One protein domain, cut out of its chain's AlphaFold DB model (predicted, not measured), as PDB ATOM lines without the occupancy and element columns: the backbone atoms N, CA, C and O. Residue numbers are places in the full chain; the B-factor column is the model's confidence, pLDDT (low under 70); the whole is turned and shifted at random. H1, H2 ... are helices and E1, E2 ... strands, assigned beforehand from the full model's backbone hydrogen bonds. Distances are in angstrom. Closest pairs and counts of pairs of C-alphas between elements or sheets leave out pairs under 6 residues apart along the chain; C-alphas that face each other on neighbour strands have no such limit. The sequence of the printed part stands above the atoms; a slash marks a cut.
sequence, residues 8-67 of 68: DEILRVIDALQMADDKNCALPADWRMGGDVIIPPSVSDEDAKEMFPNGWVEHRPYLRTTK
ATOM      1  N   ASP A   8     130.309 -11.024 160.473       97.94
ATOM      2  CA  ASP A   8     130.732 -10.675 159.115       97.94
ATOM      3  C   ASP A   8     130.014  -9.412 158.639       97.94
ATOM      4  O   ASP A   8     130.611  -8.582 157.962       97.94
ATOM      5  N   GLU A   9     128.750  -9.230 159.036       97.88
ATOM      6  CA  GLU A   9     128.008  -8.004 158.734       97.88
ATOM      7  C   GLU A   9     128.553  -6.807 159.514       97.88
ATOM      8  O   GLU A   9     128.652  -5.719 158.960       97.88
ATOM      9  N   ILE A  10     128.974  -7.008 160.767       98.06
ATOM     10  CA  ILE A  10     129.630  -5.957 161.558       98.06
ATOM     11  C   ILE A  10     130.936  -5.516 160.884       98.06
ATOM     12  O   ILE A  10     131.182  -4.320 160.762       98.06
ATOM     13  N   LEU A  11     131.760  -6.457 160.416       98.00
ATOM     14  CA  LEU A  11     132.987  -6.129 159.688       98.00
ATOM     15  C   LEU A  11     132.678  -5.439 158.356       98.00
ATOM     16  O   LEU A  11     133.254  -4.394 158.065       98.00
ATOM     17  N   ARG A  12     131.698  -5.947 157.601       98.12
ATOM     18  CA  ARG A  12     131.273  -5.354 156.326       98.12
ATOM     19  C   ARG A  12     130.840  -3.899 156.484       98.12
ATOM     20  O   ARG A  12     131.195  -3.076 155.646       98.12
ATOM     21  N   VAL A  13     130.082  -3.563 157.533       97.69
ATOM     22  CA  VAL A  13     129.659  -2.171 157.755       97.69
ATOM     23  C   VAL A  13     130.803  -1.275 158.231       97.69
ATOM     24  O   VAL A  13     130.790  -0.090 157.925       97.69
ATOM     25  N   ILE A  14     131.806  -1.809 158.934       97.88
ATOM     26  CA  ILE A  14     133.007  -1.041 159.306       97.88
ATOM     27  C   ILE A  14     133.821  -0.701 158.057       97.88
ATOM     28  O   ILE A  14     134.139   0.467 157.848       97.88
ATOM     29  N   ASP A  15     134.086  -1.695 157.207       97.19
ATOM     30  CA  ASP A  15     134.765  -1.495 155.922       97.19
ATOM     31  C   ASP A  15     134.012  -0.474 155.062       97.19
ATOM     32  O   ASP A  15     134.606   0.404 154.438       97.19
ATOM     33  N   ALA A  16     132.681  -0.565 155.076       97.19
ATOM     34  CA  ALA A  16     131.807   0.338 154.355       97.19
ATOM     35  C   ALA A  16     131.935   1.793 154.841       97.19
ATOM     36  O   ALA A  16     132.083   2.707 154.033       97.19
ATOM     37  N   LEU A  17     131.907   2.014 156.158       97.44
ATOM     38  CA  LEU A  17     132.059   3.347 156.748       97.44
ATOM     39  C   LEU A  17     133.436   3.946 156.442       97.44
ATOM     40  O   LEU A  17     133.522   5.093 156.020       97.44
ATOM     41  N   GLN A  18     134.501   3.155 156.586       96.75
ATOM     42  CA  GLN A  18     135.864   3.612 156.301       96.75
ATOM     43  C   GLN A  18     136.053   3.983 154.823       96.75
ATOM     44  O   GLN A  18     136.666   5.003 154.520       96.75
ATOM     45  N   MET A  19     135.498   3.186 153.905       95.44
ATOM     46  CA  MET A  19     135.531   3.472 152.467       95.44
ATOM     47  C   MET A  19     134.739   4.736 152.113       95.44
ATOM     48  O   MET A  19     135.197   5.553 151.312       95.44
ATOM     49  N   ALA A  20     133.548   4.895 152.698       95.00
ATOM     50  CA  ALA A  20     132.706   6.065 152.478       95.00
ATOM     51  C   ALA A  20     133.416   7.355 152.914       95.00
ATOM     52  O   ALA A  20     133.400   8.326 152.158       95.00
ATOM     53  N   ASP A  21     134.093   7.334 154.066       94.69
ATOM     54  CA  ASP A  21     134.856   8.476 154.580       94.69
ATOM     55  C   ASP A  21     136.107   8.780 153.733       94.69
ATOM     56  O   ASP A  21     136.376   9.945 153.443       94.69
ATOM     57  N   ASP A  22     136.859   7.762 153.292       93.44
ATOM     58  CA  ASP A  22     138.090   7.952 152.502       93.44
ATOM     59  C   ASP A  22     137.816   8.477 151.084       93.44
ATOM     60  O   ASP A  22     138.525   9.346 150.579       93.44
ATOM     61  N   LYS A  23     136.779   7.949 150.422       91.00
ATOM     62  CA  LYS A  23     136.457   8.274 149.021       91.00
ATOM     63  C   LYS A  23     135.315   9.269 148.858       91.00
ATOM     64  O   LYS A  23     134.983   9.616 147.727       91.00
ATOM     65  N   ASN A  24     134.712   9.714 149.960       91.19
ATOM     66  CA  ASN A  24     133.529  10.573 149.970       91.19
ATOM     67  C   ASN A  24     132.426  10.035 149.029       91.19
ATOM     68  O   ASN A  24     131.890  10.741 148.170       91.19
ATOM     69  N   CYS A  25     132.142   8.736 149.156       93.50
ATOM     70  CA  CYS A  25     131.193   7.999 148.322       93.50
ATOM     71  C   CYS A  25     130.120   7.307 149.172       93.50
ATOM     72  O   CYS A  25     130.253   7.164 150.385       93.50
ATOM     73  N   ALA A  26     129.033   6.875 148.538       95.56
ATOM     74  CA  ALA A  26     128.001   6.056 149.163       95.56
ATOM     75  C   ALA A  26     128.129   4.598 148.709       95.56
ATOM     76  O   ALA A  26     128.610   4.318 147.615       95.56
ATOM     77  N   LEU A  27     127.659   3.651 149.522       96.62
ATOM     78  CA  LEU A  27     127.758   2.226 149.209       96.62
ATOM     79  C   LEU A  27     126.376   1.628 148.921       96.62
ATOM     80  O   LEU A  27     125.428   1.916 149.657       96.62
ATOM     81  N   PRO A  28     126.233   0.822 147.852       96.44
ATOM     82  CA  PRO A  28     124.967   0.184 147.521       96.44
ATOM     83  C   PRO A  28     124.568  -0.878 148.554       96.44
ATOM     84  O   PRO A  28     125.347  -1.288 149.421       96.44
ATOM     85  N   ALA A  29     123.331  -1.359 148.430       96.50
ATOM     86  CA  ALA A  29     122.864  -2.509 149.194       96.50
ATOM     87  C   ALA A  29     123.785  -3.722 148.973       96.50
ATOM     88  O   ALA A  29     124.289  -3.934 147.870       96.50
ATOM     89  N   ASP A  30     124.016  -4.490 150.040       95.62
ATOM     90  CA  ASP A  30     124.857  -5.695 150.047       95.62
ATOM     91  C   ASP A  30     126.310  -5.490 149.577       95.62
ATOM     92  O   ASP A  30     127.004  -6.454 149.246       95.62
ATOM     93  N   TRP A  31     126.802  -4.244 149.583       97.31
ATOM     94  CA  TRP A  31     128.159  -3.926 149.146       97.31
ATOM     95  C   TRP A  31     129.226  -4.736 149.891       97.31
ATOM     96  O   TRP A  31     129.156  -4.940 151.108       97.31
ATOM     97  N   ARG A  32     130.250  -5.149 149.143       95.38
ATOM     98  CA  ARG A  32     131.454  -5.836 149.617       95.38
ATOM     99  C   ARG A  32     132.681  -5.123 149.063       95.38
ATOM    100  O   ARG A  32     132.605  -4.512 148.000       95.38
ATOM    101  N   MET A  33     133.812  -5.273 149.750       93.44
ATOM    102  CA  MET A  33     135.096  -4.720 149.322       93.44
ATOM    103  C   MET A  33     135.394  -5.051 147.847       93.44
ATOM    104  O   MET A  33     135.275  -6.204 147.430       93.44
ATOM    105  N   GLY A  34     135.764  -4.036 147.059       91.69
ATOM    106  CA  GLY A  34     136.003  -4.144 145.611       91.69
ATOM    107  C   GLY A  34     134.747  -4.062 144.726       91.69
ATOM    108  O   GLY A  34     134.859  -4.068 143.498       91.69
ATOM    109  N   GLY A  35     133.557  -3.988 145.329       94.50
ATOM    110  CA  GLY A  35     132.305  -3.695 144.638       94.50
ATOM    111  C   GLY A  35     132.169  -2.216 144.276       94.50
ATOM    112  O   GLY A  35     132.831  -1.356 144.856       94.50
ATOM    113  N   ASP A  36     131.278  -1.931 143.331       95.56
ATOM    114  CA  ASP A  36     131.042  -0.569 142.852       95.56
ATOM    115  C   ASP A  36     130.415   0.304 143.947       95.56
ATOM    116  O   ASP A  36     129.638  -0.165 144.784       95.56
ATOM    117  N   VAL A  37     130.744   1.591 143.917       96.00
ATOM    118  CA  VAL A  37     130.256   2.607 144.851       96.00
ATOM    119  C   VAL A  37     129.358   3.600 144.123       96.00
ATOM    120  O   VAL A  37     129.323   3.650 142.894       96.00
ATOM    121  N   ILE A  38     128.603   4.386 144.877       96.44
ATOM    122  CA  ILE A  38     127.661   5.380 144.372       96.44
ATOM    123  C   ILE A  38     128.228   6.775 144.626       96.44
ATOM    124  O   ILE A  38     128.626   7.105 145.743       96.44
ATOM    125  N   ILE A  39     128.206   7.620 143.600       95.25
ATOM    126  CA  ILE A  39     128.554   9.036 143.736       95.25
ATOM    127  C   ILE A  39     127.355   9.758 144.371       95.25
ATOM    128  O   ILE A  39     126.263   9.722 143.788       95.25
ATOM    129  N   PRO A  40     127.517  10.427 145.531       93.88
ATOM    130  CA  PRO A  40     126.412  11.104 146.197       93.88
ATOM    131  C   PRO A  40     125.740  12.128 145.269       93.88
ATOM    132  O   PRO A  40     126.432  12.824 144.525       93.88
ATOM    133  N   PRO A  41     124.405  12.276 145.306       91.94
ATOM    134  CA  PRO A  41     123.688  13.201 144.424       91.94
ATOM    135  C   PRO A  41     124.018  14.677 144.694       91.94
ATOM    136  O   PRO A  41     123.703  15.532 143.877       91.94
ATOM    137  N   SER A  42     124.651  14.984 145.829       91.44
ATOM    138  CA  SER A  42     125.144  16.320 146.169       91.44
ATOM    139  C   SER A  42     126.428  16.714 145.433       91.44
ATOM    140  O   SER A  42     126.777  17.889 145.445       91.44
ATOM    141  N   VAL A  43     127.146  15.759 144.832       91.31
ATOM    142  CA  VAL A  43     128.398  16.010 144.098       91.31
ATOM    143  C   VAL A  43     128.065  16.391 142.656       91.31
ATOM    144  O   VAL A  43     127.350  15.651 141.975       91.31
ATOM    145  N   SER A  44     128.571  17.529 142.177       91.50
ATOM    146  CA  SER A  44     128.368  17.957 140.789       91.50
ATOM    147  C   SER A  44     129.109  17.039 139.805       91.50
ATOM    148  O   SER A  44     130.026  16.315 140.188       91.50
ATOM    149  N   ASP A  45     128.731  17.041 138.525       89.12
ATOM    150  CA  ASP A  45     129.450  16.251 137.509       89.12
ATOM    151  C   ASP A  45     130.876  16.764 137.249       89.12
ATOM    152  O   ASP A  45     131.708  16.038 136.705       89.12
ATOM    153  N   GLU A  46     131.161  18.017 137.605       91.38
ATOM    154  CA  GLU A  46     132.488  18.626 137.501       91.38
ATOM    155  C   GLU A  46     133.391  18.086 138.613       91.38
ATOM    156  O   GLU A  46     134.419  17.477 138.317       91.38
ATOM    157  N   ASP A  47     132.931  18.166 139.865       91.56
ATOM    158  CA  ASP A  47     133.642  17.615 141.026       91.56
ATOM    159  C   ASP A  47     133.808  16.091 140.907       91.56
ATOM    160  O   ASP A  47     134.863  15.533 141.209       91.56
ATOM    161  N   ALA A  48     132.780  15.396 140.406       90.62
ATOM    162  CA  ALA A  48     132.815  13.950 140.218       90.62
ATOM    163  C   ALA A  48     133.902  13.504 139.227       90.62
ATOM    164  O   ALA A  48     134.469  12.428 139.406       90.62
ATOM    165  N   LYS A  49     134.229  14.309 138.205       91.00
ATOM    166  CA  LYS A  49     135.321  13.994 137.263       91.00
ATOM    167  C   LYS A  49     136.692  14.088 137.916       91.00
ATOM    168  O   LYS A  49     137.575  13.312 137.558       91.00
ATOM    169  N   GLU A  50     136.870  15.023 138.844       90.88
ATOM    170  CA  GLU A  50     138.120  15.166 139.591       90.88
ATOM    171  C   GLU A  50     138.276  14.047 140.627       90.88
ATOM    172  O   GLU A  50     139.346  13.452 140.744       90.88
ATOM    173  N   MET A  51     137.194  13.720 141.341       88.44
ATOM    174  CA  MET A  51     137.187  12.698 142.391       88.44
ATOM    175  C   MET A  51     137.223  11.262 141.846       88.44
ATOM    176  O   MET A  51     137.853  10.392 142.446       88.44
ATOM    177  N   PHE A  52     136.560  11.005 140.715       90.75
ATOM    178  CA  PHE A  52     136.409   9.675 140.115       90.75
ATOM    179  C   PHE A  52     136.911   9.679 138.657       90.75
ATOM    180  O   PHE A  52     136.115   9.597 137.715       90.75
ATOM    181  N   PRO A  53     138.241   9.734 138.432       87.38
ATOM    182  CA  PRO A  53     138.831   9.889 137.096       87.38
ATOM    183  C   PRO A  53     138.597   8.683 136.174       87.38
ATOM    184  O   PRO A  53     138.709   8.801 134.956       87.38
ATOM    185  N   ASN A  54     138.234   7.528 136.740       87.44
ATOM    186  CA  ASN A  54     137.866   6.324 135.989       87.44
ATOM    187  C   ASN A  54     136.474   6.425 135.331       87.44
ATOM    188  O   ASN A  54     136.056   5.501 134.633       87.44
ATOM    189  N   GLY A  55     135.760   7.534 135.547       89.75
ATOM    190  CA  GLY A  55     134.398   7.743 135.074       89.75
ATOM    191  C   GLY A  55     133.356   7.013 135.919       89.75
ATOM    192  O   GLY A  55     133.656   6.380 136.932       89.75
ATOM    193  N   TRP A  56     132.095   7.117 135.506       94.81
ATOM    194  CA  TRP A  56     130.962   6.477 136.172       94.81
ATOM    195  C   TRP A  56     129.900   6.052 135.162       94.81
ATOM    196  O   TRP A  56     129.844   6.549 134.036       94.81
ATOM    197  N   VAL A  57     129.036   5.134 135.584       95.38
ATOM    198  CA  VAL A  57     127.830   4.744 134.857       95.38
ATOM    199  C   VAL A  57     126.653   5.507 135.447       95.38
ATOM    200  O   VAL A  57     126.334   5.382 136.629       95.38
ATOM    201  N   GLU A  58     125.996   6.322 134.626       95.06
ATOM    202  CA  GLU A  58     124.780   7.029 135.018       95.06
ATOM    203  C   GLU A  58     123.544   6.200 134.649       95.06
ATOM    204  O   GLU A  58     123.197   6.040 133.479       95.06
ATOM    205  N   HIS A  59     122.855   5.667 135.657       93.06
ATOM    206  CA  HIS A  59     121.568   4.992 135.460       93.06
ATOM    207  C   HIS A  59     120.404   5.993 135.505       93.06
ATOM    208  O   HIS A  59     119.403   5.867 134.785       93.06
ATOM    209  N   ARG A  60     120.534   6.981 136.397       93.69
ATOM    210  CA  ARG A  60     119.639   8.122 136.618       93.69
ATOM    211  C   ARG A  60     120.479   9.305 137.124       93.69
ATOM    212  O   ARG A  60     121.519   9.044 137.726       93.69
ATOM    213  N   PRO A  61     119.981  10.553 137.045       90.19
ATOM    214  CA  PRO A  61     120.720  11.723 137.535       90.19
ATOM    215  C   PRO A  61     121.170  11.627 139.004       90.19
ATOM    216  O   PRO A  61     122.188  12.182 139.392       90.19
ATOM    217  N   TYR A  62     120.426  10.891 139.834       91.06
ATOM    218  CA  TYR A  62     120.738  10.660 141.250       91.06
ATOM    219  C   TYR A  62     121.411   9.304 141.529       91.06
ATOM    220  O   TYR A  62     121.726   9.009 142.681       91.06
ATOM    221  N   LEU A  63     121.578   8.450 140.514       94.62
ATOM    222  CA  LEU A  63     122.139   7.104 140.637       94.62
ATOM    223  C   LEU A  63     123.289   6.933 139.645       94.62
ATOM    224  O   LEU A  63     123.104   6.488 138.507       94.62
ATOM    225  N   ARG A  64     124.475   7.291 140.128       95.62
ATOM    226  CA  ARG A  64     125.749   7.213 139.416       95.62
ATOM    227  C   ARG A  64     126.648   6.218 140.137       95.62
ATOM    228  O   ARG A  64     126.884   6.392 141.331       95.62
ATOM    229  N   THR A  65     127.114   5.186 139.443       96.00
ATOM    230  CA  THR A  65     127.957   4.121 140.009       96.00
ATOM    231  C   THR A  65     129.369   4.175 139.438       96.00
ATOM    232  O   THR A  65     129.559   4.440 138.253       96.00
ATOM    233  N   THR A  66     130.382   3.945 140.266       95.00
ATOM    234  CA  THR A  66     131.792   4.000 139.859       95.00
ATOM    235  C   THR A  66     132.634   2.972 140.611       95.00
ATOM    236  O   THR A  66     132.229   2.458 141.654       95.00
ATOM    237  N   LYS A  67     133.808   2.660 140.061       91.25
ATOM    238  CA  LYS A  67     134.833   1.843 140.714       91.25
ATOM    239  C   LYS A  67     135.901   2.757 141.307       91.25
ATOM    240  O   LYS A  67     136.507   3.546 140.578       91.25
TER     241      LYS A  67
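Overview. This is residues 8 to 67 of the 68 residues of the protein "Alkyl hydroperoxide reductase C" of Tamilnaduibacter salinus (UniProt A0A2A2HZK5). A long helix, H1, and a small three-stranded sheet make an elongated model, joined by a long loop, residues 24 to 36; the short helix H2 lies at the opposite end of the length from the first residues of H1. The printed part has 60 residues, in the order H1, E1, H2, E2, E3, and its class is mixed, helices and strands. The sheet runs E1, E3, E2, all antiparallel. The whole is compact, with a radius of gyration of the C-alphas of 11.6 A, and spans 36 by 21 by 19 A.

Along the chain. Find C-alpha 8 at (130.732, -10.675, 159.115); from there H1, residues 8 to 23, runs 22.2 A. Next come E1, residues 37 to 39, 6.7 A long, and H2, residues 45 to 51, 9.8 A. E2, residues 57 to 60, and E3, residues 63 to 66, follow; E3 ends at C-alpha 66, (131.792, 4.000, 139.859).

Arrangement. Look first at inner strand E3. Beside edge strand E1 it is antiparallel at 125 degrees, with N 37 and O 66 2.8 A apart, within hydrogen-bond range. With E2 it forms a hairpin at 171 degrees, N 57 and O 65 being 2.8 A apart. E1, H2 and E2 form a split strand-helix-strand unit, two strands running the same way with E3 between them; its crossover is right-handed. H1 only grazes the sheet, with residues 16 to 23. H2 also only grazes it, with residues 45 to 51, and is only just on it, with 5 pairs of C-alphas within 10 A; its closest C-alphas to E1 are those of Ala 48 and Ile 39, 7.4 A apart. H1 and H2 are only just apart, 8.0 A at the closest. Every O i to N i+4 pair is within hydrogen-bond range in H1, and 2 of 3 in H2.

Size, cuts and confidence. The C-alphas farthest apart are those of Asp 8 and Glu 46, at 36.5 A. The printed part has no cut, the link from H1 to E1 is long, and no printed residue is under 70 in pLDDT.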